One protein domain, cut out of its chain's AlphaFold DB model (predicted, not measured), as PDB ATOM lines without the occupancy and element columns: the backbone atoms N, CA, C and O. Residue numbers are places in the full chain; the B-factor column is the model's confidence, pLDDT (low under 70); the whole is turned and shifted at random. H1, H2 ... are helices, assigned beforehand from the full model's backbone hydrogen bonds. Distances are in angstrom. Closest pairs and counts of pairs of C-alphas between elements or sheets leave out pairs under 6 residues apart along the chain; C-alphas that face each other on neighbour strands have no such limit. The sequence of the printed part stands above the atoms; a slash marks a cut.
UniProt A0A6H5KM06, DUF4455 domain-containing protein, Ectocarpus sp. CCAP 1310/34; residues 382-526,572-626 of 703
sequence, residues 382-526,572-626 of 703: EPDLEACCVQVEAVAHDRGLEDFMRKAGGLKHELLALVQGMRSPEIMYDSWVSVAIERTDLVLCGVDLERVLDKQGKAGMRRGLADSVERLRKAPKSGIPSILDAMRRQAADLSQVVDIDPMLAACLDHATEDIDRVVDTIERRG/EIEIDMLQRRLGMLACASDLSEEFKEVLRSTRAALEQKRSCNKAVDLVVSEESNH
ATOM      1  N   GLU A 382     451.493 255.948 380.226       81.50
ATOM      2  CA  GLU A 382     450.147 256.174 380.746       81.50
ATOM      3  C   GLU A 382     449.770 255.133 381.817       81.50
ATOM      4  O   GLU A 382     450.123 253.957 381.676       81.50
ATOM      5  N   PRO A 383     449.076 255.538 382.894       86.56
ATOM      6  CA  PRO A 383     448.546 254.613 383.889       86.56
ATOM      7  C   PRO A 383     447.310 253.869 383.359       86.56
ATOM      8  O   PRO A 383     446.518 254.423 382.594       86.56
ATOM      9  N   ASP A 384     447.099 252.638 383.827       86.06
ATOM     10  CA  ASP A 384     445.901 251.851 383.511       86.06
ATOM     11  C   ASP A 384     444.703 252.307 384.361       86.06
ATOM     12  O   ASP A 384     444.375 251.741 385.407       86.06
ATOM     13  N   LEU A 385     444.059 253.386 383.914       88.69
ATOM     14  CA  LEU A 385     442.870 253.929 384.570       88.69
ATOM     15  C   LEU A 385     441.652 253.002 384.440       88.69
ATOM     16  O   LEU A 385     440.760 253.067 385.288       88.69
ATOM     17  N   GLU A 386     441.594 252.138 383.422       90.19
ATOM     18  CA  GLU A 386     440.459 251.229 383.233       90.19
ATOM     19  C   GLU A 386     440.485 250.110 384.278       90.19
ATOM     20  O   GLU A 386     439.447 249.810 384.871       90.19
ATOM     21  N   ALA A 387     441.662 249.567 384.611       89.62
ATOM     22  CA  ALA A 387     441.797 248.638 385.732       89.62
ATOM     23  C   ALA A 387     441.313 249.254 387.057       89.62
ATOM     24  O   ALA A 387     440.593 248.595 387.816       89.62
ATOM     25  N   CYS A 388     441.636 250.527 387.323       90.75
ATOM     26  CA  CYS A 388     441.106 251.255 388.481       90.75
ATOM     27  C   CYS A 388     439.577 251.413 388.405       90.75
ATOM     28  O   CYS A 388     438.887 251.155 389.394       90.75
ATOM     29  N   CYS A 389     439.029 251.779 387.238       92.00
ATOM     30  CA  CYS A 389     437.582 251.902 387.027       92.00
ATOM     31  C   CYS A 389     436.848 250.599 387.348       92.00
ATOM     32  O   CYS A 389     435.877 250.616 388.102       92.00
ATOM     33  N   VAL A 390     437.335 249.467 386.833       93.38
ATOM     34  CA  VAL A 390     436.733 248.145 387.055       93.38
ATOM     35  C   VAL A 390     436.708 247.788 388.543       93.38
ATOM     36  O   VAL A 390     435.684 247.320 389.045       93.38
ATOM     37  N   GLN A 391     437.799 248.043 389.271       92.44
ATOM     38  CA  GLN A 391     437.871 247.760 390.709       92.44
ATOM     39  C   GLN A 391     436.913 248.646 391.520       92.44
ATOM     40  O   GLN A 391     436.215 248.151 392.407       92.44
ATOM     41  N   VAL A 392     436.823 249.940 391.195       91.75
ATOM     42  CA  VAL A 392     435.900 250.872 391.865       91.75
ATOM     43  C   VAL A 392     434.437 250.538 391.548       91.75
ATOM     44  O   VAL A 392     433.590 250.539 392.445       91.75
ATOM     45  N   GLU A 393     434.118 250.191 390.298       92.62
ATOM     46  CA  GLU A 393     432.768 249.788 389.896       92.62
ATOM     47  C   GLU A 393     432.316 248.485 390.541       92.62
ATOM     48  O   GLU A 393     431.140 248.376 390.901       92.62
ATOM     49  N   ALA A 394     433.224 247.517 390.699       92.56
ATOM     50  CA  ALA A 394     432.925 246.247 391.348       92.56
ATOM     51  C   ALA A 394     432.408 246.467 392.777       92.56
ATOM     52  O   ALA A 394     431.393 245.886 393.160       92.56
ATOM     53  N   VAL A 395     433.035 247.376 393.530       90.56
ATOM     54  CA  VAL A 395     432.605 247.734 394.891       90.56
ATOM     55  C   VAL A 395     431.323 248.570 394.880       90.56
ATOM     56  O   VAL A 395     430.432 248.351 395.700       90.56
ATOM     57  N   ALA A 396     431.171 249.497 393.929       90.38
ATOM     58  CA  ALA A 396     429.966 250.323 393.817       90.38
ATOM     59  C   ALA A 396     428.695 249.520 393.448       90.38
ATOM     60  O   ALA A 396     427.583 249.935 393.795       90.38
ATOM     61  N   HIS A 397     428.847 248.388 392.751       91.81
ATOM     62  CA  HIS A 397     427.753 247.506 392.321       91.81
ATOM     63  C   HIS A 397     427.605 246.227 393.158       91.81
ATOM     64  O   HIS A 397     426.735 245.402 392.853       91.81
ATOM     65  N   ASP A 398     428.405 246.052 394.212       91.75
ATOM     66  CA  ASP A 398     428.290 244.891 395.089       91.75
ATOM     67  C   ASP A 398     426.948 244.902 395.843       91.75
ATOM     68  O   ASP A 398     426.644 245.791 396.644       91.75
ATOM     69  N   ARG A 399     426.139 243.860 395.610       89.81
ATOM     70  CA  ARG A 399     424.836 243.676 396.265       89.81
ATOM     71  C   ARG A 399     424.961 243.491 397.775       89.81
ATOM     72  O   ARG A 399     424.020 243.838 398.486       89.81
ATOM     73  N   GLY A 400     426.083 242.957 398.263       88.69
ATOM     74  CA  GLY A 400     426.349 242.797 399.694       88.69
ATOM     75  C   GLY A 400     426.550 244.129 400.420       88.69
ATOM     76  O   GLY A 400     426.245 244.232 401.607       88.69
ATOM     77  N   LEU A 401     426.990 245.167 399.701       89.69
ATOM     78  CA  LEU A 401     427.287 246.493 400.246       89.69
ATOM     79  C   LEU A 401     426.168 247.517 400.017       89.69
ATOM     80  O   LEU A 401     426.293 248.654 400.459       89.69
ATOM     81  N   GLU A 402     425.048 247.149 399.388       88.69
ATOM     82  CA  GLU A 402     423.947 248.083 399.095       88.69
ATOM     83  C   GLU A 402     423.392 248.769 400.351       88.69
ATOM     84  O   GLU A 402     423.160 249.978 400.349       88.69
ATOM     85  N   ASP A 403     423.222 248.037 401.454       87.44
ATOM     86  CA  ASP A 403     422.753 248.632 402.710       87.44
ATOM     87  C   ASP A 403     423.796 249.565 403.340       87.44
ATOM     88  O   ASP A 403     423.424 250.558 403.969       87.44
ATOM     89  N   PHE A 404     425.089 249.290 403.142       90.62
ATOM     90  CA  PHE A 404     426.175 250.178 403.552       90.62
ATOM     91  C   PHE A 404     426.210 251.446 402.688       90.62
ATOM     92  O   PHE A 404     426.124 252.546 403.225       90.62
ATOM     93  N   MET A 405     426.219 251.308 401.361       90.25
ATOM     94  CA  MET A 405     426.201 252.424 400.405       90.25
ATOM     95  C   MET A 405     424.986 253.328 400.610       90.25
ATOM     96  O   MET A 405     425.067 254.551 400.503       90.25
ATOM     97  N   ARG A 406     423.853 252.726 400.969       87.94
ATOM     98  CA  ARG A 406     422.625 253.430 401.315       87.94
ATOM     99  C   ARG A 406     422.755 254.242 402.614       87.94
ATOM    100  O   ARG A 406     422.155 255.312 402.690       87.94
ATOM    101  N   LYS A 407     423.485 253.751 403.624       86.88
ATOM    102  CA  LYS A 407     423.779 254.481 404.878       86.88
ATOM    103  C   LYS A 407     424.824 255.578 404.669       86.88
ATOM    104  O   LYS A 407     424.640 256.685 405.157       86.88
ATOM    105  N   ALA A 408     425.851 255.296 403.870       86.69
ATOM    106  CA  ALA A 408     426.876 256.255 403.464       86.69
ATOM    107  C   ALA A 408     426.331 257.366 402.540       86.69
ATOM    108  O   ALA A 408     427.050 258.301 402.198       86.69
ATOM    109  N   GLY A 409     425.062 257.286 402.120       84.50
ATOM    110  CA  GLY A 409     424.349 258.342 401.407       84.50
ATOM    111  C   GLY A 409     424.904 258.612 400.005       84.50
ATOM    112  O   GLY A 409     424.441 258.029 399.024       84.50
ATOM    113  N   GLY A 410     425.848 259.554 399.905       87.25
ATOM    114  CA  GLY A 410     426.425 260.046 398.650       87.25
ATOM    115  C   GLY A 410     427.543 259.189 398.061       87.25
ATOM    116  O   GLY A 410     427.808 259.304 396.868       87.25
ATOM    117  N   LEU A 411     428.151 258.297 398.851       91.12
ATOM    118  CA  LEU A 411     429.378 257.590 398.469       91.12
ATOM    119  C   LEU A 411     429.273 256.871 397.114       91.12
ATOM    120  O   LEU A 411     430.117 257.061 396.245       91.12
ATOM    121  N   LYS A 412     428.205 256.095 396.888       92.56
ATOM    122  CA  LYS A 412     428.004 255.385 395.613       92.56
ATOM    123  C   LYS A 412     427.926 256.335 394.414       92.56
ATOM    124  O   LYS A 412     428.423 256.006 393.345       92.56
ATOM    125  N   HIS A 413     427.309 257.503 394.582       91.50
ATOM    126  CA  HIS A 413     427.207 258.490 393.507       91.50
ATOM    127  C   HIS A 413     428.569 259.121 393.207       91.50
ATOM    128  O   HIS A 413     428.891 259.299 392.037       91.50
ATOM    129  N   GLU A 414     429.376 259.397 394.235       92.12
ATOM    130  CA  GLU A 414     430.733 259.928 394.066       92.12
ATOM    131  C   GLU A 414     431.675 258.923 393.398       92.12
ATOM    132  O   GLU A 414     432.384 259.287 392.463       92.12
ATOM    133  N   LEU A 415     431.620 257.642 393.781       93.00
ATOM    134  CA  LEU A 415     432.416 256.591 393.135       93.00
ATOM    135  C   LEU A 415     432.049 256.418 391.654       93.00
ATOM    136  O   LEU A 415     432.930 256.311 390.805       93.00
ATOM    137  N   LEU A 416     430.757 256.436 391.316       93.75
ATOM    138  CA  LEU A 416     430.314 256.348 389.921       93.75
ATOM    139  C   LEU A 416     430.662 257.611 389.119       93.75
ATOM    140  O   LEU A 416     431.023 257.507 387.949       93.75
ATOM    141  N   ALA A 417     430.588 258.793 389.736       92.81
ATOM    142  CA  ALA A 417     431.015 260.042 389.109       92.81
ATOM    143  C   ALA A 417     432.530 260.063 388.857       92.81
ATOM    144  O   ALA A 417     432.962 260.527 387.803       92.81
ATOM    145  N   LEU A 418     433.329 259.519 389.783       93.12
ATOM    146  CA  LEU A 418     434.768 259.332 389.612       93.12
ATOM    147  C   LEU A 418     435.063 258.419 388.417       93.12
ATOM    148  O   LEU A 418     435.821 258.807 387.533       93.12
ATOM    149  N   VAL A 419     434.416 257.252 388.338       93.81
ATOM    150  CA  VAL A 419     434.575 256.324 387.203       93.81
ATOM    151  C   VAL A 419     434.180 256.980 385.881       93.81
ATOM    152  O   VAL A 419     434.907 256.882 384.894       93.81
ATOM    153  N   GLN A 420     433.053 257.696 385.851       93.31
ATOM    154  CA  GLN A 420     432.621 258.418 384.655       93.31
ATOM    155  C   GLN A 420     433.641 259.487 384.233       93.31
ATOM    156  O   GLN A 420     433.885 259.658 383.039       93.31
ATOM    157  N   GLY A 421     434.245 260.190 385.196       89.69
ATOM    158  CA  GLY A 421     435.310 261.158 384.942       89.69
ATOM    159  C   GLY A 421     436.572 260.508 384.375       89.69
ATOM    160  O   GLY A 421     437.110 260.998 383.388       89.69
ATOM    161  N   MET A 422     437.005 259.378 384.944       90.50
ATOM    162  CA  MET A 422     438.200 258.647 384.498       90.50
ATOM    163  C   MET A 422     438.048 258.034 383.101       90.50
ATOM    164  O   MET A 422     439.018 258.002 382.350       90.50
ATOM    165  N   ARG A 423     436.837 257.604 382.724       91.75
ATOM    166  CA  ARG A 423     436.529 257.103 381.371       91.75
ATOM    167  C   ARG A 423     436.252 258.205 380.347       91.75
ATOM    168  O   ARG A 423     436.069 257.909 379.166       91.75
ATOM    169  N   SER A 424     436.172 259.465 380.773       88.62
ATOM    170  CA  SER A 424     435.972 260.575 379.846       88.62
ATOM    171  C   SER A 424     437.227 260.772 378.992       88.62
ATOM    172  O   SER A 424     438.322 260.851 379.550       88.62
ATOM    173  N   PRO A 425     437.108 260.952 377.662       82.50
ATOM    174  CA  PRO A 425     438.258 261.303 376.828       82.50
ATOM    175  C   PRO A 425     438.886 262.640 377.256       82.50
ATOM    176  O   PRO A 425     440.065 262.876 377.023       82.50
ATOM    177  N   GLU A 426     438.131 263.500 377.948       83.12
ATOM    178  CA  GLU A 426     438.612 264.793 378.434       83.12
ATOM    179  C   GLU A 426     439.564 264.692 379.641       83.12
ATOM    180  O   GLU A 426     440.172 265.691 380.022       83.12
ATOM    181  N   ILE A 427     439.787 263.492 380.201       86.62
ATOM    182  CA  ILE A 427     440.787 263.246 381.258       86.62
ATOM    183  C   ILE A 427     442.226 263.575 380.805       86.62
ATOM    184  O   ILE A 427     443.143 263.701 381.612       86.62
ATOM    185  N   MET A 428     442.441 263.775 379.503       83.31
ATOM    186  CA  MET A 428     443.671 264.345 378.941       83.31
ATOM    187  C   MET A 428     443.939 265.803 379.365       83.31
ATOM    188  O   MET A 428     445.044 266.299 379.162       83.31
ATOM    189  N   TYR A 429     442.973 266.523 379.941       84.38
ATOM    190  CA  TYR A 429     443.155 267.907 380.399       84.38
ATOM    191  C   TYR A 429     443.285 267.991 381.925       84.38
ATOM    192  O   TYR A 429     442.557 267.325 382.663       84.38
ATOM    193  N   ASP A 430     444.180 268.860 382.418       84.81
ATOM    194  CA  ASP A 430     444.429 269.040 383.863       84.81
ATOM    195  C   ASP A 430     443.162 269.434 384.636       84.81
ATOM    196  O   ASP A 430     443.002 269.029 385.784       84.81
ATOM    197  N   SER A 431     442.224 270.149 384.002       86.44
ATOM    198  CA  SER A 431     440.941 270.518 384.613       86.44
ATOM    199  C   SER A 431     440.117 269.297 385.025       86.44
ATOM    200  O   SER A 431     439.531 269.287 386.101       86.44
ATOM    201  N   TRP A 432     440.093 268.252 384.197       88.31
ATOM    202  CA  TRP A 432     439.321 267.039 384.462       88.31
ATOM    203  C   TRP A 432     440.044 266.095 385.418       88.31
ATOM    204  O   TRP A 432     439.410 265.534 386.312       88.31
ATOM    205  N   VAL A 433     441.370 265.970 385.289       90.31
ATOM    206  CA  VAL A 433     442.177 265.183 386.238       90.31
ATOM    207  C   VAL A 433     442.122 265.791 387.631       90.31
ATOM    208  O   VAL A 433     441.957 265.056 388.597       90.31
ATOM    209  N   SER A 434     442.200 267.117 387.746       90.69
ATOM    210  CA  SER A 434     442.110 267.800 389.040       90.69
ATOM    211  C   SER A 434     440.770 267.524 389.718       90.69
ATOM    212  O   SER A 434     440.759 267.146 390.882       90.69
ATOM    213  N   VAL A 435     439.654 267.571 388.976       92.25
ATOM    214  CA  VAL A 435     438.331 267.204 389.512       92.25
ATOM    215  C   VAL A 435     438.281 265.734 389.956       92.25
ATOM    216  O   VAL A 435     437.687 265.423 390.987       92.25
ATOM    217  N   ALA A 436     438.893 264.809 389.211       92.12
ATOM    218  CA  ALA A 436     438.948 263.394 389.595       92.12
ATOM    219  C   ALA A 436     439.816 263.151 390.847       92.12
ATOM    220  O   ALA A 436     439.440 262.355 391.713       92.12
ATOM    221  N   ILE A 437     440.945 263.859 390.971       93.00
ATOM    222  CA  ILE A 437     441.792 263.846 392.171       93.00
ATOM    223  C   ILE A 437     440.999 264.398 393.355       93.00
ATOM    224  O   ILE A 437     440.872 263.708 394.355       93.00
ATOM    225  N   GLU A 438     440.375 265.570 393.224       92.94
ATOM    226  CA  GLU A 438     439.567 266.181 394.289       92.94
ATOM    227  C   GLU A 438     438.449 265.248 394.782       92.94
ATOM    228  O   GLU A 438     438.229 265.124 395.986       92.94
ATOM    229  N   ARG A 439     437.772 264.534 393.873       92.81
ATOM    230  CA  ARG A 439     436.752 263.531 394.236       92.81
ATOM    231  C   ARG A 439     437.339 262.336 394.979       92.81
ATOM    232  O   ARG A 439     436.743 261.869 395.947       92.81
ATOM    233  N   THR A 440     438.489 261.838 394.534       93.44
ATOM    234  CA  THR A 440     439.174 260.716 395.192       93.44
ATOM    235  C   THR A 440     439.642 261.129 396.586       93.44
ATOM    236  O   THR A 440     439.421 260.412 397.562       93.44
ATOM    237  N   ASP A 441     440.194 262.333 396.699       93.12
ATOM    238  CA  ASP A 441     440.663 262.924 397.944       93.12
ATOM    239  C   ASP A 441     439.504 263.099 398.922       93.12
ATOM    240  O   ASP A 441     439.655 262.828 400.111       93.12
ATOM    241  N   LEU A 442     438.333 263.527 398.431       91.62
ATOM    242  CA  LEU A 442     437.142 263.750 399.251       91.62
ATOM    243  C   LEU A 442     436.664 262.461 399.932       91.62
ATOM    244  O   LEU A 442     436.126 262.506 401.036       91.62
ATOM    245  N   VAL A 443     436.864 261.308 399.293       91.81
ATOM    246  CA  VAL A 443     436.579 260.006 399.907       91.81
ATOM    247  C   VAL A 443     437.709 259.598 400.856       91.81
ATOM    248  O   VAL A 443     437.443 259.119 401.959       91.81
ATOM    249  N   LEU A 444     438.968 259.812 400.460       92.50
ATOM    250  CA  LEU A 444     440.147 259.434 401.245       92.50
ATOM    251  C   LEU A 444     440.299 260.233 402.549       92.50
ATOM    252  O   LEU A 444     440.771 259.671 403.536       92.50
ATOM    253  N   CYS A 445     439.856 261.493 402.611       91.56
ATOM    254  CA  CYS A 445     440.011 262.328 403.809       91.56
ATOM    255  C   CYS A 445     439.252 261.783 405.035       91.56
ATOM    256  O   CYS A 445     439.641 262.037 406.174       91.56
ATOM    257  N   GLY A 446     438.194 260.989 404.820       88.44
ATOM    258  CA  GLY A 446     437.433 260.329 405.885       88.44
ATOM    259  C   GLY A 446     437.940 258.932 406.270       88.44
ATOM    260  O   GLY A 446     437.452 258.362 407.244       88.44
ATOM    261  N   VAL A 447     438.909 258.361 405.542       89.88
ATOM    262  CA  VAL A 447     439.351 256.963 405.721       89.88
ATOM    263  C   VAL A 447     440.048 256.732 407.065       89.88
ATOM    264  O   VAL A 447     439.793 255.721 407.723       89.88
ATOM    265  N   ASP A 448     440.888 257.671 407.500       87.94
ATOM    266  CA  ASP A 448     441.657 257.566 408.749       87.94
ATOM    267  C   ASP A 448     440.927 258.146 409.975       87.94
ATOM    268  O   ASP A 448     441.445 258.090 411.097       87.94
ATOM    269  N   LEU A 449     439.707 258.665 409.792       88.94
ATOM    270  CA  LEU A 449     438.951 259.365 410.834       88.94
ATOM    271  C   LEU A 449     438.750 258.511 412.095       88.94
ATOM    272  O   LEU A 449     438.950 258.989 413.209       88.94
ATOM    273  N   GLU A 450     438.391 257.237 411.938       89.19
ATOM    274  CA  GLU A 450     438.195 256.323 413.069       89.19
ATOM    275  C   GLU A 450     439.483 256.118 413.871       89.19
ATOM    276  O   GLU A 450     439.479 256.257 415.092       89.19
ATOM    277  N   ARG A 451     440.613 255.914 413.189       89.06
ATOM    278  CA  ARG A 451     441.919 255.738 413.829       89.06
ATOM    279  C   ARG A 451     442.358 256.987 414.596       89.06
ATOM    280  O   ARG A 451     442.969 256.864 415.660       89.06
ATOM    281  N   VAL A 452     442.089 258.181 414.063       89.69
ATOM    282  CA  VAL A 452     442.389 259.458 414.737       89.69
ATOM    283  C   VAL A 452     441.506 259.630 415.975       89.69
ATOM    284  O   VAL A 452     442.010 259.946 417.055       89.69
ATOM    285  N   LEU A 453     440.207 259.352 415.856       89.62
ATOM    286  CA  LEU A 453     439.260 259.480 416.963       89.62
ATOM    287  C   LEU A 453     439.481 258.436 418.064       89.62
ATOM    288  O   LEU A 453     439.335 258.769 419.241       89.62
ATOM    289  N   ASP A 454     439.872 257.210 417.719       89.94
ATOM    290  CA  ASP A 454     440.183 256.145 418.679       89.94
ATOM    291  C   ASP A 454     441.391 256.501 419.546       89.94
ATOM    292  O   ASP A 454     441.338 256.359 420.769       89.94
ATOM    293  N   LYS A 455     442.451 257.058 418.943       90.00
ATOM    294  CA  LYS A 455     443.628 257.547 419.684       90.00
ATOM    295  C   LYS A 455     443.272 258.609 420.724       90.00
ATOM    296  O   LYS A 455     443.966 258.733 421.729       90.00
ATOM    297  N   GLN A 456     442.202 259.367 420.490       88.94
ATOM    298  CA  GLN A 456     441.739 260.440 421.370       88.94
ATOM    299  C   GLN A 456     440.565 260.031 422.273       88.94
ATOM    300  O   GLN A 456     440.064 260.861 423.030       88.94
ATOM    301  N   GLY A 457     440.090 258.782 422.191       87.88
ATOM    302  CA  GLY A 457     438.915 258.313 422.933       87.88
ATOM    303  C   GLY A 457     437.592 258.967 422.501       87.88
ATOM    304  O   GLY A 457     436.621 258.950 423.256       87.88
ATOM    305  N   LYS A 458     437.537 259.550 421.296       91.44
ATOM    306  CA  LYS A 458     436.403 260.319 420.749       91.44
ATOM    307  C   LYS A 458     435.620 259.580 419.657       91.44
ATOM    308  O   LYS A 458     434.810 260.182 418.957       91.44
ATOM    309  N   ALA A 459     435.781 258.262 419.539       86.00
ATOM    310  CA  ALA A 459     435.114 257.421 418.533       86.00
ATOM    311  C   ALA A 459     433.575 257.553 418.496       86.00
ATOM    312  O   ALA A 459     432.928 257.291 417.482       86.00
ATOM    313  N   GLY A 460     432.962 257.961 419.614       86.81
ATOM    314  CA  GLY A 460     431.525 258.232 419.699       86.81
ATOM    315  C   GLY A 460     431.054 259.399 418.822       86.81
ATOM    316  O   GLY A 460     429.901 259.388 418.402       86.81
ATOM    317  N   MET A 461     431.923 260.364 418.498       89.25
ATOM    318  CA  MET A 461     431.563 261.546 417.701       89.25
ATOM    319  C   MET A 461     431.182 261.171 416.264       89.25
ATOM    320  O   MET A 461     430.140 261.599 415.772       89.25
ATOM    321  N   ARG A 462     431.966 260.288 415.629       90.25
ATOM    322  CA  ARG A 462     431.686 259.747 414.288       90.25
ATOM    323  C   ARG A 462     430.343 259.024 414.235       90.25
ATOM    324  O   ARG A 462     429.519 259.313 413.373       90.25
ATOM    325  N   ARG A 463     430.103 258.119 415.193       89.00
ATOM    326  CA  ARG A 463     428.835 257.377 415.302       89.00
ATOM    327  C   ARG A 463     427.652 258.310 415.542       89.00
ATOM    328  O   ARG A 463     426.632 258.158 414.888       89.00
ATOM    329  N   GLY A 464     427.820 259.313 416.403       90.62
ATOM    330  CA  GLY A 464     426.798 260.326 416.649       90.62
ATOM    331  C   GLY A 464     426.418 261.105 415.388       90.62
ATOM    332  O   GLY A 464     425.228 261.317 415.157       90.62
ATOM    333  N   LEU A 465     427.398 261.490 414.562       90.75
ATOM    334  CA  LEU A 465     427.144 262.164 413.286       90.75
ATOM    335  C   LEU A 465     426.446 261.229 412.283       90.75
ATOM    336  O   LEU A 465     425.443 261.619 411.687       90.75
ATOM    337  N   ALA A 466     426.917 259.987 412.141       89.88
ATOM    338  CA  ALA A 466     426.300 258.987 411.265       89.88
ATOM    339  C   ALA A 466     424.842 258.677 411.661       89.88
ATOM    340  O   ALA A 466     423.959 258.610 410.803       89.88
ATOM    341  N   ASP A 467     424.567 258.559 412.962       91.38
ATOM    342  CA  ASP A 467     423.220 258.345 413.491       91.38
ATOM    343  C   ASP A 467     422.308 259.543 413.201       91.38
ATOM    344  O   ASP A 467     421.152 259.363 412.811       91.38
ATOM    345  N   SER A 468     422.808 260.774 413.350       91.56
ATOM    346  CA  SER A 468     422.057 261.989 413.018       91.56
ATOM    347  C   SER A 468     421.736 262.086 411.523       91.56
ATOM    348  O   SER A 468     420.606 262.429 411.175       91.56
ATOM    349  N   VAL A 469     422.669 261.704 410.643       90.88
ATOM    350  CA  VAL A 469     422.446 261.626 409.186       90.88
ATOM    351  C   VAL A 469     421.363 260.594 408.843       90.88
ATOM    352  O   VAL A 469     420.450 260.877 408.063       90.88
ATOM    353  N   GLU A 470     421.396 259.407 409.453       90.00
ATOM    354  CA  GLU A 470     420.377 258.371 409.227       90.00
ATOM    355  C   GLU A 470     419.015 258.750 409.844       90.00
ATOM    356  O   GLU A 470     417.961 258.374 409.320       90.00
ATOM    357  N   ARG A 471     419.004 259.533 410.933       90.31
ATOM    358  CA  ARG A 471     417.778 260.127 411.490       90.31
ATOM    359  C   ARG A 471     417.194 261.180 410.561       90.31
ATOM    360  O   ARG A 471     415.986 261.136 410.344       90.31
ATOM    361  N   LEU A 472     418.018 262.071 410.003       89.88
ATOM    362  CA  LEU A 472     417.591 263.099 409.047       89.88
ATOM    363  C   LEU A 472     416.872 262.456 407.859       89.88
ATOM    364  O   LEU A 472     415.769 262.858 407.503       89.88
ATOM    365  N   ARG A 473     417.434 261.361 407.348       87.31
ATOM    366  CA  ARG A 473     416.873 260.590 406.239       87.31
ATOM    367  C   ARG A 473     415.462 260.039 406.483       87.31
ATOM    368  O   ARG A 473     414.688 259.876 405.543       87.31
ATOM    369  N   LYS A 474     415.147 259.663 407.726       88.62
ATOM    370  CA  LYS A 474     413.852 259.065 408.116       88.62
ATOM    371  C   LYS A 474     412.899 260.076 408.755       88.62
ATOM    372  O   LYS A 474     411.779 259.708 409.111       88.62
ATOM    373  N   ALA A 475     413.344 261.311 408.968       87.62
ATOM    374  CA  ALA A 475     412.613 262.285 409.755       87.62
ATOM    375  C   ALA A 475     411.393 262.840 409.002       87.62
ATOM    376  O   ALA A 475     411.470 263.122 407.806       87.62
ATOM    377  N   PRO A 476     410.260 263.067 409.693       85.88
ATOM    378  CA  PRO A 476     409.186 263.886 409.148       85.88
ATOM    379  C   PRO A 476     409.629 265.356 409.068       85.88
ATOM    380  O   PRO A 476     410.457 265.801 409.864       85.88
ATOM    381  N   LYS A 477     409.019 266.141 408.165       83.31
ATOM    382  CA  LYS A 477     409.390 267.551 407.909       83.31
ATOM    383  C   LYS A 477     409.423 268.433 409.168       83.31
ATOM    384  O   LYS A 477     410.250 269.330 409.261       83.31
ATOM    385  N   SER A 478     408.582 268.143 410.162       82.69
ATOM    386  CA  SER A 478     408.546 268.854 411.448       82.69
ATOM    387  C   SER A 478     409.756 268.598 412.358       82.69
ATOM    388  O   SER A 478     410.015 269.399 413.248       82.69
ATOM    389  N   GLY A 479     410.484 267.493 412.168       84.50
ATOM    390  CA  GLY A 479     411.650 267.120 412.977       84.50
ATOM    391  C   GLY A 479     412.995 267.564 412.396       84.50
ATOM    392  O   GLY A 479     413.994 267.561 413.115       84.50
ATOM    393  N   ILE A 480     413.025 267.947 411.116       87.56
ATOM    394  CA  ILE A 480     414.249 268.284 410.375       87.56
ATOM    395  C   ILE A 480     415.082 269.384 411.064       87.56
ATOM    396  O   ILE A 480     416.267 269.130 411.277       87.56
ATOM    397  N   PRO A 481     414.520 270.533 411.504       87.31
ATOM    398  CA  PRO A 481     415.323 271.615 412.091       87.31
ATOM    399  C   PRO A 481     416.126 271.168 413.321       87.31
ATOM    400  O   PRO A 481     417.327 271.393 413.408       87.31
ATOM    401  N   SER A 482     415.494 270.409 414.222       89.44
ATOM    402  CA  SER A 482     416.160 269.896 415.427       89.44
ATOM    403  C   SER A 482     417.296 268.906 415.141       89.44
ATOM    404  O   SER A 482     418.230 268.785 415.934       89.44
ATOM    405  N   ILE A 483     417.211 268.172 414.027       90.75
ATOM    406  CA  ILE A 483     418.253 267.230 413.608       90.75
ATOM    407  C   ILE A 483     419.398 267.991 412.937       90.75
ATOM    408  O   ILE A 483     420.554 267.678 413.207       90.75
ATOM    409  N   LEU A 484     419.089 269.014 412.133       90.25
ATOM    410  CA  LEU A 484     420.086 269.900 411.531       90.25
ATOM    411  C   LEU A 484     420.921 270.618 412.603       90.25
ATOM    412  O   LEU A 484     422.146 270.594 412.521       90.25
ATOM    413  N   ASP A 485     420.296 271.124 413.669       89.94
ATOM    414  CA  ASP A 485     421.008 271.714 414.814       89.94
ATOM    415  C   ASP A 485     421.965 270.727 415.496       89.94
ATOM    416  O   ASP A 485     423.076 271.086 415.902       89.94
ATOM    417  N   ALA A 486     421.538 269.470 415.650       91.62
ATOM    418  CA  ALA A 486     422.373 268.425 416.228       91.62
ATOM    419  C   ALA A 486     423.558 268.088 415.309       91.62
ATOM    420  O   ALA A 486     424.688 268.011 415.789       91.62
ATOM    421  N   MET A 487     423.315 267.952 414.001       91.69
ATOM    422  CA  MET A 487     424.352 267.702 412.994       91.69
ATOM    423  C   MET A 487     425.362 268.843 412.923       91.69
ATOM    424  O   MET A 487     426.557 268.577 412.859       91.69
ATOM    425  N   ARG A 488     424.905 270.096 413.000       93.19
ATOM    426  CA  ARG A 488     425.768 271.277 413.033       93.19
ATOM    427  C   ARG A 488     426.741 271.228 414.206       93.19
ATOM    428  O   ARG A 488     427.941 271.375 414.004       93.19
ATOM    429  N   ARG A 489     426.242 270.984 415.426       92.38
ATOM    430  CA  ARG A 489     427.097 270.871 416.623       92.38
ATOM    431  C   ARG A 489     428.083 269.716 416.491       92.38
ATOM    432  O   ARG A 489     429.262 269.898 416.741       92.38
ATOM    433  N   GLN A 490     427.613 268.554 416.040       93.19
ATOM    434  CA  GLN A 490     428.465 267.380 415.854       93.19
ATOM    435  C   GLN A 490     429.555 267.608 414.798       93.19
ATOM    436  O   GLN A 490     430.689 267.198 415.019       93.19
ATOM    437  N   ALA A 491     429.235 268.265 413.679       91.19
ATOM    438  CA  ALA A 491     430.197 268.601 412.633       91.19
ATOM    439  C   ALA A 491     431.223 269.644 413.109       91.19
ATOM    440  O   ALA A 491     432.412 269.448 412.874       91.19
ATOM    441  N   ALA A 492     430.791 270.675 413.844       92.44
ATOM    442  CA  ALA A 492     431.678 271.677 414.443       92.44
ATOM    443  C   ALA A 492     432.596 271.084 415.529       92.44
ATOM    444  O   ALA A 492     433.775 271.415 415.611       92.44
ATOM    445  N   ASP A 493     432.078 270.172 416.355       91.81
ATOM    446  CA  ASP A 493     432.880 269.470 417.363       91.81
ATOM    447  C   ASP A 493     433.914 268.543 416.701       91.81
ATOM    448  O   ASP A 493     435.038 268.417 417.190       91.81
ATOM    449  N   LEU A 494     433.544 267.900 415.583       90.31
ATOM    450  CA  LEU A 494     434.436 267.060 414.782       90.31
ATOM    451  C   LEU A 494     435.510 267.876 414.055       90.31
ATOM    452  O   LEU A 494     436.645 267.410 414.008       90.31
ATOM    453  N   SER A 495     435.203 269.072 413.537       92.56
ATOM    454  CA  SER A 495     436.191 269.914 412.840       92.56
ATOM    455  C   SER A 495     437.266 270.487 413.772       92.56
ATOM    456  O   SER A 495     438.375 270.782 413.335       92.56
ATOM    457  N   GLN A 496     436.994 270.561 415.079       91.69
ATOM    458  CA  GLN A 496     437.950 271.008 416.105       91.69
ATOM    459  C   GLN A 496     438.854 269.890 416.656       91.69
ATOM    460  O   GLN A 496     439.674 270.127 417.551       91.69
ATOM    461  N   VAL A 497     438.701 268.651 416.186       91.12
ATOM    462  CA  VAL A 497     439.537 267.527 416.620       91.12
ATOM    463  C   VAL A 497     440.969 267.716 416.098       91.12
ATOM    464  O   VAL A 497     441.193 268.035 414.937       91.12
ATOM    465  N   VAL A 498     441.961 267.513 416.969       86.50
ATOM    466  CA  VAL A 498     443.387 267.634 416.616       86.50
ATOM    467  C   VAL A 498     443.783 266.494 415.667       86.50
ATOM    468  O   VAL A 498     443.273 265.388 415.811       86.50
ATOM    469  N   ASP A 499     444.693 266.737 414.724       87.38
ATOM    470  CA  ASP A 499     445.205 265.743 413.760       87.38
ATOM    471  C   ASP A 499     444.166 265.146 412.788       87.38
ATOM    472  O   ASP A 499     444.400 264.078 412.217       87.38
ATOM    473  N   ILE A 500     443.021 265.805 412.575       90.06
ATOM    474  CA  ILE A 500     442.131 265.441 411.462       90.06
ATOM    475  C   ILE A 500     442.700 265.937 410.133       90.06
ATOM    476  O   ILE A 500     443.442 266.920 410.085       90.06
ATOM    477  N   ASP A 501     442.320 265.268 409.046       91.50
ATOM    478  CA  ASP A 501     442.680 265.706 407.702       91.50
ATOM    479  C   ASP A 501     442.168 267.147 407.450       91.50
ATOM    480  O   ASP A 501     440.984 267.421 407.686       91.50
ATOM    481  N   PRO A 502     443.016 268.086 406.984       90.62
ATOM    482  CA  PRO A 502     442.617 269.480 406.780       90.62
ATOM    483  C   PRO A 502     441.449 269.648 405.803       90.62
ATOM    484  O   PRO A 502     440.631 270.553 405.963       90.62
ATOM    485  N   MET A 503     441.350 268.776 404.797       90.88
ATOM    486  CA  MET A 503     440.254 268.817 403.839       90.88
ATOM    487  C   MET A 503     438.959 268.285 404.451       90.88
ATOM    488  O   MET A 503     437.887 268.828 404.175       90.88
ATOM    489  N   LEU A 504     439.045 267.268 405.315       91.19
ATOM    490  CA  LEU A 504     437.900 266.818 406.106       91.19
ATOM    491  C   LEU A 504     437.395 267.938 407.028       91.19
ATOM    492  O   LEU A 504     436.191 268.191 407.054       91.19
ATOM    493  N   ALA A 505     438.298 268.637 407.724       91.44
ATOM    494  CA  ALA A 505     437.963 269.780 408.577       91.44
ATOM    495  C   ALA A 505     437.213 270.868 407.793       91.44
ATOM    496  O   ALA A 505     436.093 271.231 408.151       91.44
ATOM    497  N   ALA A 506     437.776 271.292 406.658       92.06
ATOM    498  CA  ALA A 506     437.162 272.290 405.788       92.06
ATOM    499  C   ALA A 506     435.793 271.836 405.251       92.06
ATOM    500  O   ALA A 506     434.859 272.630 405.165       92.06
ATOM    501  N   CYS A 507     435.637 270.552 404.907       91.12
ATOM    502  CA  CYS A 507     434.349 270.012 404.468       91.12
ATOM    503  C   CYS A 507     433.290 270.033 405.574       91.12
ATOM    504  O   CYS A 507     432.121 270.281 405.276       91.12
ATOM    505  N   LEU A 508     433.682 269.760 406.821       91.94
ATOM    506  CA  LEU A 508     432.791 269.828 407.976       91.94
ATOM    507  C   LEU A 508     432.395 271.276 408.281       91.94
ATOM    508  O   LEU A 508     431.209 271.533 408.465       91.94
ATOM    509  N   ASP A 509     433.338 272.219 408.235       91.94
ATOM    510  CA  ASP A 509     433.057 273.646 408.435       91.94
ATOM    511  C   ASP A 509     432.109 274.182 407.350       91.94
ATOM    512  O   ASP A 509     431.067 274.758 407.667       91.94
ATOM    513  N   HIS A 510     432.370 273.886 406.073       91.69
ATOM    514  CA  HIS A 510     431.442 274.227 404.989       91.69
ATOM    515  C   HIS A 510     430.055 273.607 405.188       91.69
ATOM    516  O   HIS A 510     429.046 274.268 404.952       91.69
ATOM    517  N   ALA A 511     429.980 272.359 405.659       90.94
ATOM    518  CA  ALA A 511     428.697 271.739 405.961       90.94
ATOM    519  C   ALA A 511     427.973 272.446 407.120       90.94
ATOM    520  O   ALA A 511     426.749 272.537 407.087       90.94
ATOM    521  N   THR A 512     428.688 272.977 408.122       92.25
ATOM    522  CA  THR A 512     428.062 273.786 409.182       92.25
ATOM    523  C   THR A 512     427.508 275.110 408.655       92.25
ATOM    524  O   THR A 512     426.385 275.461 409.010       92.25
ATOM    525  N   GLU A 513     428.227 275.791 407.755       92.00
ATOM    526  CA  GLU A 513     427.741 277.012 407.097       92.00
ATOM    527  C   GLU A 513     426.504 276.743 406.235       92.00
ATOM    528  O   GLU A 513     425.543 277.512 406.254       92.00
ATOM    529  N   ASP A 514     426.513 275.647 405.479       89.56
ATOM    530  CA  ASP A 514     425.384 275.252 404.642       89.56
ATOM    531  C   ASP A 514     424.168 274.857 405.495       89.56
ATOM    532  O   ASP A 514     423.041 275.222 405.156       89.56
ATOM    533  N   ILE A 515     424.373 274.184 406.636       90.81
ATOM    534  CA  ILE A 515     423.296 273.926 407.600       90.81
ATOM    535  C   ILE A 515     422.720 275.248 408.127       90.81
ATOM    536  O   ILE A 515     421.498 275.392 408.144       90.81
ATOM    537  N   ASP A 516     423.560 276.221 408.492       89.69
ATOM    538  CA  ASP A 516     423.109 277.536 408.972       89.69
ATOM    539  C   ASP A 516     422.272 278.270 407.909       89.69
ATOM    540  O   ASP A 516     421.192 278.780 408.211       89.69
ATOM    541  N   ARG A 517     422.689 278.239 406.635       88.56
ATOM    542  CA  ARG A 517     421.916 278.811 405.512       88.56
ATOM    543  C   ARG A 517     420.555 278.139 405.331       88.56
ATOM    544  O   ARG A 517     419.555 278.819 405.070       88.56
ATOM    545  N   VAL A 518     420.502 276.813 405.452       87.81
ATOM    546  CA  VAL A 518     419.259 276.041 405.324       87.81
ATOM    547  C   VAL A 518     418.315 276.336 406.491       87.81
ATOM    548  O   VAL A 518     417.128 276.572 406.258       87.81
ATOM    549  N   VAL A 519     418.821 276.370 407.728       87.25
ATOM    550  CA  VAL A 519     418.031 276.692 408.930       87.25
ATOM    551  C   VAL A 519     417.456 278.107 408.832       87.25
ATOM    552  O   VAL A 519     416.240 278.265 408.931       87.25
ATOM    553  N   ASP A 520     418.278 279.101 408.488       85.25
ATOM    554  CA  ASP A 520     417.853 280.485 408.231       85.25
ATOM    555  C   ASP A 520     416.709 280.569 407.205       85.25
ATOM    556  O   ASP A 520     415.764 281.353 407.336       85.25
ATOM    557  N   THR A 521     416.794 279.767 406.143       85.81
ATOM    558  CA  THR A 521     415.792 279.744 405.069       85.81
ATOM    559  C   THR A 521     414.472 279.130 405.542       85.81
ATOM    560  O   THR A 521     413.398 279.595 405.147       85.81
ATOM    561  N   ILE A 522     414.532 278.114 406.406       82.88
ATOM    562  CA  ILE A 522     413.355 277.481 407.012       82.88
ATOM    563  C   ILE A 522     412.679 278.439 408.004       82.88
ATOM    564  O   ILE A 522     411.457 278.594 407.957       82.88
ATOM    565  N   GLU A 523     413.450 279.124 408.851       83.31
ATOM    566  CA  GLU A 523     412.929 280.069 409.848       83.31
ATOM    567  C   GLU A 523     412.244 281.279 409.195       83.31
ATOM    568  O   GLU A 523     411.100 281.598 409.526       83.31
ATOM    569  N   ARG A 524     412.865 281.884 408.169       81.19
ATOM    570  CA  ARG A 524     412.266 283.006 407.411       81.19
ATOM    571  C   ARG A 524     410.938 282.633 406.739       81.19
ATOM    572  O   ARG A 524     410.057 283.483 406.581       81.19
ATOM    573  N   ARG A 525     410.762 281.367 406.345       73.38
ATOM    574  CA  ARG A 525     409.490 280.861 405.799       73.38
ATOM    575  C   ARG A 525     408.438 280.630 406.883       73.38
ATOM    576  O   ARG A 525     407.268 280.896 406.626       73.38
ATOM    577  N   GLY A 526     408.842 280.176 408.071       64.19
ATOM    578  CA  GLY A 526     407.945 279.960 409.210       64.19
ATOM    579  C   GLY A 526     407.269 281.244 409.701       64.19
ATOM    580  O   GLY A 526     406.077 281.232 410.006       64.19
ATOM    581  N   GLU A 572     414.799 271.403 400.156       78.38
ATOM    582  CA  GLU A 572     414.768 269.929 400.230       78.38
ATOM    583  C   GLU A 572     415.947 269.308 399.459       78.38
ATOM    584  O   GLU A 572     416.537 268.330 399.911       78.38
ATOM    585  N   ILE A 573     416.356 269.928 398.347       82.75
ATOM    586  CA  ILE A 573     417.525 269.507 397.560       82.75
ATOM    587  C   ILE A 573     418.825 269.809 398.321       82.75
ATOM    588  O   ILE A 573     419.729 268.975 398.341       82.75
ATOM    589  N   GLU A 574     418.917 270.968 398.978       85.19
ATOM    590  CA  GLU A 574     420.072 271.351 399.806       85.19
ATOM    591  C   GLU A 574     420.257 270.416 401.010       85.19
ATOM    592  O   GLU A 574     421.368 269.945 401.261       85.19
ATOM    593  N   ILE A 575     419.164 270.063 401.699       85.75
ATOM    594  CA  ILE A 575     419.176 269.089 402.803       85.75
ATOM    595  C   ILE A 575     419.654 267.714 402.314       85.75
ATOM    596  O   ILE A 575     420.491 267.086 402.964       85.75
ATOM    597  N   ASP A 576     419.176 267.261 401.154       85.81
ATOM    598  CA  ASP A 576     419.595 265.996 400.545       85.81
ATOM    599  C   ASP A 576     421.091 265.986 400.189       85.81
ATOM    600  O   ASP A 576     421.774 264.975 400.390       85.81
ATOM    601  N   MET A 577     421.619 267.097 399.666       87.00
ATOM    602  CA  MET A 577     423.047 267.242 399.354       87.00
ATOM    603  C   MET A 577     423.902 267.202 400.626       87.00
ATOM    604  O   MET A 577     424.894 266.468 400.670       87.00
ATOM    605  N   LEU A 578     423.482 267.905 401.683       87.88
ATOM    606  CA  LEU A 578     424.155 267.898 402.987       87.88
ATOM    607  C   LEU A 578     424.163 266.508 403.622       87.88
ATOM    608  O   LEU A 578     425.212 266.026 404.054       87.88
ATOM    609  N   GLN A 579     423.010 265.834 403.623       90.38
ATOM    610  CA  GLN A 579     422.874 264.476 404.142       90.38
ATOM    611  C   GLN A 579     423.822 263.509 403.419       90.38
ATOM    612  O   GLN A 579     424.504 262.707 404.060       90.38
ATOM    613  N   ARG A 580     423.884 263.576 402.083       89.50
ATOM    614  CA  ARG A 580     424.743 262.702 401.269       89.50
ATOM    615  C   ARG A 580     426.227 262.940 401.532       89.50
ATOM    616  O   ARG A 580     426.963 261.964 401.660       89.50
ATOM    617  N   ARG A 581     426.646 264.206 401.630       88.69
ATOM    618  CA  ARG A 581     428.045 264.592 401.860       88.69
ATOM    619  C   ARG A 581     428.517 264.192 403.257       88.69
ATOM    620  O   ARG A 581     429.531 263.512 403.377       88.69
ATOM    621  N   LEU A 582     427.765 264.535 404.304       90.19
ATOM    622  CA  LEU A 582     428.121 264.183 405.685       90.19
ATOM    623  C   LEU A 582     428.043 262.673 405.943       90.19
ATOM    624  O   LEU A 582     428.904 262.130 406.632       90.19
ATOM    625  N   GLY A 583     427.062 261.983 405.350       89.19
ATOM    626  CA  GLY A 583     426.960 260.525 405.430       89.19
ATOM    627  C   GLY A 583     428.166 259.814 404.820       89.19
ATOM    628  O   GLY A 583     428.684 258.868 405.406       89.19
ATOM    629  N   MET A 584     428.659 260.308 403.684       92.38
ATOM    630  CA  MET A 584     429.850 259.759 403.041       92.38
ATOM    631  C   MET A 584     431.087 259.946 403.924       92.38
ATOM    632  O   MET A 584     431.796 258.976 404.178       92.38
ATOM    633  N   LEU A 585     431.318 261.161 404.432       88.88
ATOM    634  CA  LEU A 585     432.485 261.473 405.264       88.88
ATOM    635  C   LEU A 585     432.490 260.682 406.583       88.88
ATOM    636  O   LEU A 585     433.542 260.229 407.025       88.88
ATOM    637  N   ALA A 586     431.321 260.467 407.194       87.94
ATOM    638  CA  ALA A 586     431.199 259.712 408.442       87.94
ATOM    639  C   ALA A 586     431.393 258.190 408.265       87.94
ATOM    640  O   ALA A 586     431.859 257.517 409.191       87.94
ATOM    641  N   CYS A 587     431.038 257.652 407.092       89.12
ATOM    642  CA  CYS A 587     431.109 256.221 406.778       89.12
ATOM    643  C   CYS A 587     432.363 255.811 405.985       89.12
ATOM    644  O   CYS A 587     432.595 254.617 405.813       89.12
ATOM    645  N   ALA A 588     433.184 256.750 405.505       88.50
ATOM    646  CA  ALA A 588     434.382 256.445 404.714       88.50
ATOM    647  C   ALA A 588     435.422 255.589 405.470       88.50
ATOM    648  O   ALA A 588     436.120 254.781 404.857       88.50
ATOM    649  N   SER A 589     435.500 255.696 406.801       87.88
ATOM    650  CA  SER A 589     436.401 254.865 407.614       87.88
ATOM    651  C   SER A 589     435.977 253.393 407.696       87.88
ATOM    652  O   SER A 589     436.832 252.532 407.895       87.88
ATOM    653  N   ASP A 590     434.688 253.098 407.490       90.19
ATOM    654  CA  ASP A 590     434.117 251.743 407.560       90.19
ATOM    655  C   ASP A 590     434.349 250.926 406.271       90.19
ATOM    656  O   ASP A 590     433.905 249.781 406.168       90.19
ATOM    657  N   LEU A 591     435.019 251.505 405.268       90.00
ATOM    658  CA  LEU A 591     435.409 250.795 404.049       90.00
ATOM    659  C   LEU A 591     436.399 249.662 404.360       90.00
ATOM    660  O   LEU A 591     437.191 249.751 405.300       90.00
ATOM    661  N   SER A 592     436.386 248.598 403.553       91.12
ATOM    662  CA  SER A 592     437.375 247.523 403.688       91.12
ATOM    663  C   SER A 592     438.789 248.044 403.405       91.12
ATOM    664  O   SER A 592     438.980 248.919 402.560       91.12
ATOM    665  N   GLU A 593     439.797 247.491 404.087       89.12
ATOM    666  CA  GLU A 593     441.201 247.878 403.865       89.12
ATOM    667  C   GLU A 593     441.658 247.623 402.425       89.12
ATOM    668  O   GLU A 593     442.379 248.437 401.854       89.12
ATOM    669  N   GLU A 594     441.158 246.553 401.804       89.81
ATOM    670  CA  GLU A 594     441.387 246.260 400.387       89.81
ATOM    671  C   GLU A 594     440.881 247.401 399.496       89.81
ATOM    672  O   GLU A 594     441.603 247.871 398.622       89.81
ATOM    673  N   PHE A 595     439.674 247.916 399.748       92.25
ATOM    674  CA  PHE A 595     439.112 248.998 398.942       92.25
ATOM    675  C   PHE A 595     439.769 250.355 399.221       92.25
ATOM    676  O   PHE A 595     439.949 251.157 398.304       92.25
ATOM    677  N   LYS A 596     440.189 250.610 400.464       92.75
ATOM    678  CA  LYS A 596     441.002 251.792 400.795       92.75
ATOM    679  C   LYS A 596     442.293 251.807 399.976       92.75
ATOM    680  O   LYS A 596     442.678 252.863 399.478       92.75
ATOM    681  N   GLU A 597     442.925 250.651 399.783       92.19
ATOM    682  CA  GLU A 597     444.122 250.540 398.949       92.19
ATOM    683  C   GLU A 597     443.833 250.761 397.460       92.19
ATOM    684  O   GLU A 597     444.586 251.470 396.793       92.19
ATOM    685  N   VAL A 598     442.695 250.273 396.954       93.06
ATOM    686  CA  VAL A 598     442.230 250.582 395.588       93.06
ATOM    687  C   VAL A 598     442.084 252.094 395.379       93.06
ATOM    688  O   VAL A 598     442.536 252.617 394.361       93.06
ATOM    689  N   LEU A 599     441.506 252.824 396.340       93.19
ATOM    690  CA  LEU A 599     441.356 254.283 396.249       93.19
ATOM    691  C   LEU A 599     442.707 255.016 396.283       93.19
ATOM    692  O   LEU A 599     442.901 255.964 395.522       93.19
ATOM    693  N   ARG A 600     443.666 254.564 397.105       94.19
ATOM    694  CA  ARG A 600     445.035 255.122 397.121       94.19
ATOM    695  C   ARG A 600     445.775 254.856 395.810       94.19
ATOM    696  O   ARG A 600     446.391 255.770 395.268       94.19
ATOM    697  N   SER A 601     445.666 253.640 395.278       93.81
ATOM    698  CA  SER A 601     446.221 253.271 393.970       93.81
ATOM    699  C   SER A 601     445.602 254.109 392.846       93.81
ATOM    700  O   SER A 601     446.319 254.657 392.011       93.81
ATOM    701  N   THR A 602     444.284 254.323 392.890       94.56
ATOM    702  CA  THR A 602     443.565 255.190 391.943       94.56
ATOM    703  C   THR A 602     444.066 256.634 392.016       94.56
ATOM    704  O   THR A 602     444.327 257.244 390.981       94.56
ATOM    705  N   ARG A 603     444.281 257.180 393.222       95.25
ATOM    706  CA  ARG A 603     444.878 258.516 393.393       95.25
ATOM    707  C   ARG A 603     446.276 258.591 392.774       95.25
ATOM    708  O   ARG A 603     446.555 259.524 392.025       95.25
ATOM    709  N   ALA A 604     447.135 257.611 393.050       94.06
ATOM    710  CA  ALA A 604     448.487 257.564 392.494       94.06
ATOM    711  C   ALA A 604     448.470 257.483 390.955       94.06
ATOM    712  O   ALA A 604     449.227 258.189 390.289       94.06
ATOM    713  N   ALA A 605     447.558 256.691 390.383       92.50
ATOM    714  CA  ALA A 605     447.343 256.615 388.941       92.50
ATOM    715  C   ALA A 605     446.876 257.962 388.357       92.50
ATOM    716  O   ALA A 605     447.387 258.398 387.328       92.50
ATOM    717  N   LEU A 606     445.969 258.681 389.026       93.06
ATOM    718  CA  LEU A 606     445.544 260.021 388.603       93.06
ATOM    719  C   LEU A 606     446.677 261.059 388.687       93.06
ATOM    720  O   LEU A 606     446.799 261.908 387.804       93.06
ATOM    721  N   GLU A 607     447.544 260.982 389.696       92.94
ATOM    722  CA  GLU A 607     448.736 261.836 389.796       92.94
ATOM    723  C   GLU A 607     449.755 261.528 388.688       92.94
ATOM    724  O   GLU A 607     450.306 262.451 388.076       92.94
ATOM    725  N   GLN A 608     449.949 260.249 388.354       91.06
ATOM    726  CA  GLN A 608     450.736 259.849 387.189       91.06
ATOM    727  C   GLN A 608     450.118 260.398 385.899       91.06
ATOM    728  O   GLN A 608     450.841 260.976 385.084       91.06
ATOM    729  N   LYS A 609     448.791 260.306 385.731       91.19
ATOM    730  CA  LYS A 609     448.087 260.879 384.574       91.19
ATOM    731  C   LYS A 609     448.292 262.389 384.496       91.19
ATOM    732  O   LYS A 609     448.571 262.915 383.423       91.19
ATOM    733  N   ARG A 610     448.245 263.090 385.630       90.88
ATOM    734  CA  ARG A 610     448.537 264.526 385.706       90.88
ATOM    735  C   ARG A 610     449.957 264.852 385.239       90.88
ATOM    736  O   ARG A 610     450.160 265.830 384.522       90.88
ATOM    737  N   SER A 611     450.938 264.043 385.632       88.19
ATOM    738  CA  SER A 611     452.325 264.177 385.164       88.19
ATOM    739  C   SER A 611     452.437 263.950 383.652       88.19
ATOM    740  O   SER A 611     453.079 264.739 382.960       88.19
ATOM    741  N   CYS A 612     451.739 262.941 383.119       85.69
ATOM    742  CA  CYS A 612     451.661 262.684 381.677       85.69
ATOM    743  C   CYS A 612     451.044 263.876 380.934       85.69
ATOM    744  O   CYS A 612     451.615 264.340 379.951       85.69
ATOM    745  N   ASN A 613     449.933 264.426 381.440       86.88
ATOM    746  CA  ASN A 613     449.293 265.620 380.884       86.88
ATOM    747  C   ASN A 613     450.278 266.791 380.821       86.88
ATOM    748  O   ASN A 613     450.384 267.411 379.770       86.88
ATOM    749  N   LYS A 614     451.061 267.032 381.883       84.81
ATOM    750  CA  LYS A 614     452.098 268.078 381.906       84.81
ATOM    751  C   LYS A 614     453.218 267.840 380.896       84.81
ATOM    752  O   LYS A 614     453.683 268.797 380.293       84.81
ATOM    753  N   ALA A 615     453.658 266.596 380.716       82.94
ATOM    754  CA  ALA A 615     454.672 266.259 379.717       82.94
ATOM    755  C   ALA A 615     454.155 266.506 378.292       82.94
ATOM    756  O   ALA A 615     454.852 267.099 377.477       82.94
ATOM    757  N   VAL A 616     452.907 266.122 378.013       82.75
ATOM    758  CA  VAL A 616     452.258 266.396 376.726       82.75
ATOM    759  C   VAL A 616     452.001 267.893 376.546       82.75
ATOM    760  O   VAL A 616     452.243 268.416 375.468       82.75
ATOM    761  N   ASP A 617     451.554 268.603 377.587       79.56
ATOM    762  CA  ASP A 617     451.424 270.066 377.575       79.56
ATOM    763  C   ASP A 617     452.764 270.737 377.287       79.56
ATOM    764  O   ASP A 617     452.788 271.699 376.532       79.56
ATOM    765  N   LEU A 618     453.871 270.225 377.836       80.25
ATOM    766  CA  LEU A 618     455.203 270.736 377.540       80.25
ATOM    767  C   LEU A 618     455.530 270.552 376.059       80.25
ATOM    768  O   LEU A 618     455.840 271.548 375.426       80.25
ATOM    769  N   VAL A 619     455.371 269.350 375.495       77.06
ATOM    770  CA  VAL A 619     455.608 269.097 374.060       77.06
ATOM    771  C   VAL A 619     454.716 269.983 373.195       77.06
ATOM    772  O   VAL A 619     455.208 270.714 372.351       77.06
ATOM    773  N   VAL A 620     453.405 270.006 373.446       73.81
ATOM    774  CA  VAL A 620     452.471 270.859 372.695       73.81
ATOM    775  C   VAL A 620     452.845 272.333 372.851       73.81
ATOM    776  O   VAL A 620     452.759 273.084 371.884       73.81
ATOM    777  N   SER A 621     453.288 272.763 374.035       71.12
ATOM    778  CA  SER A 621     453.748 274.129 374.279       71.12
ATOM    779  C   SER A 621     455.093 274.422 373.626       71.12
ATOM    780  O   SER A 621     455.279 275.536 373.181       71.12
ATOM    781  N   GLU A 622     456.024 273.475 373.552       71.50
ATOM    782  CA  GLU A 622     457.315 273.626 372.885       71.50
ATOM    783  C   GLU A 622     457.101 273.692 371.386       71.50
ATOM    784  O   GLU A 622     457.608 274.607 370.766       71.50
ATOM    785  N   GLU A 623     456.253 272.847 370.817       66.38
ATOM    786  CA  GLU A 623     455.913 272.899 369.399       66.38
ATOM    787  C   GLU A 623     455.142 274.179 369.063       66.38
ATOM    788  O   GLU A 623     455.500 274.892 368.132       66.38
ATOM    789  N   SER A 624     454.153 274.570 369.875       61.00
ATOM    790  CA  SER A 624     453.404 275.822 369.669       61.00
ATOM    791  C   SER A 624     454.184 277.098 370.035       61.00
ATOM    792  O   SER A 624     453.925 278.147 369.445       61.00
ATOM    793  N   ASN A 625     455.165 277.046 370.946       49.00
ATOM    794  CA  ASN A 625     456.047 278.172 371.294       49.00
ATOM    795  C   ASN A 625     457.302 278.235 370.423       49.00
ATOM    796  O   ASN A 625     457.751 279.335 370.152       49.00
ATOM    797  N   HIS A 626     457.859 277.138 369.919       48.44
ATOM    798  CA  HIS A 626     458.869 277.173 368.850       48.44
ATOM    799  C   HIS A 626     458.268 277.797 367.579       48.44
ATOM    800  O   HIS A 626     458.957 278.371 366.736       48.44
TER     801      HIS A 626
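What this domain is: This is residues 382 to 526 and 572 to 626 of the 703 residues of the protein "DUF4455 domain-containing protein" of Ectocarpus sp. CCAP 1310/34 (UniProt A0A6H5KM06). Two up-and-down bundles of four helices meet at an angle as a V, H1, H3, H5 and H11 making one and H7, H8, H9 and H10 the other, with H10 packing on the ends of H3 and H5. The far end of H11, residues 618 to 626, sticks out, and short H2, H4 and H6 lie at the margins. The printed part has 200 residues with eleven named helices, H1 to H11 in order, and no named strand: all helix. It is compact by its radius of gyration of the C-alphas, 19.1 A, though elongated, spanning 64 by 38 by 34 A.

How they stand to each other: H11, residues 593 to 626, touches H5, residues 430 to 444, opposite ways at a shallow tilt of 16 degrees, the closest C-alphas being Ile 437 and Arg 603, 6.3 A. With residues 595 to 606 alone H11 touches H1, residues 385 to 396, closest at the C-alphas of Cys 388 and Thr 602, 5.8 A. H3, residues 411 to 422, touches H1 (C-alphas of Cys 389 and Val 419, 5.4 A) and H5 (Leu 418 and Ala 436, 5.8 A) but is apart from H11. H10, residues 572 to 590, is the hub, touching four helices. It touches H3 at residue 411 alone, about perpendicular at 88 degrees, the closest C-alphas being Leu 411 and Met 584, 5.1 A. It touches H5 at residues 442 to 444 alone, closest at the C-alphas of Val 443 and Ala 588, 6.4 A. It touches H7, residues 459 to 474 (C-alphas of Ala 466 and Ala 586, 5.7 A), and H9, residues 502 to 526 (Ala 511 and Leu 578, 6.7 A). H8, residues 480 to 495, forms hairpins with H7 and H9, its closest C-alphas to H9 being Ser 495 and Ala 505, 4.6 A. H6, residues 449 to 455, only just touches H7, with 3 pairs of C-alphas within 8 A, Leu 453 and Ala 459 closest at 4.9 A. H2, residues 399 to 407, is close but not clearly touching H10, as is H4, residues 425 to 428, to H11. Every O i to N i+4 pair is within hydrogen-bond range in H1, H3, H5, H6, H8, H9 and H11, against 3 of 5 in H2, 11 of 12 in H7 and 13 of 15 in H10; H4 is too short for one.

Where its parts are: H11 is 49.0 A from first to last C-alpha, H9 36.3 A, H10 27.5 A. C-alpha 385 is at (442.870, 253.929, 384.570) and C-alpha 626 at (458.869, 277.173, 368.850).

The domain as a whole: The C-alphas of Ser 478 and His 626 are farthest apart, 66.5 A. Residues 527 to 571 are not printed, and C-alphas 526 and 572 are 15.1 A apart across that cut. No link printed whole is long. The pLDDT is under 70 at residue 526 and residues 623 to 626.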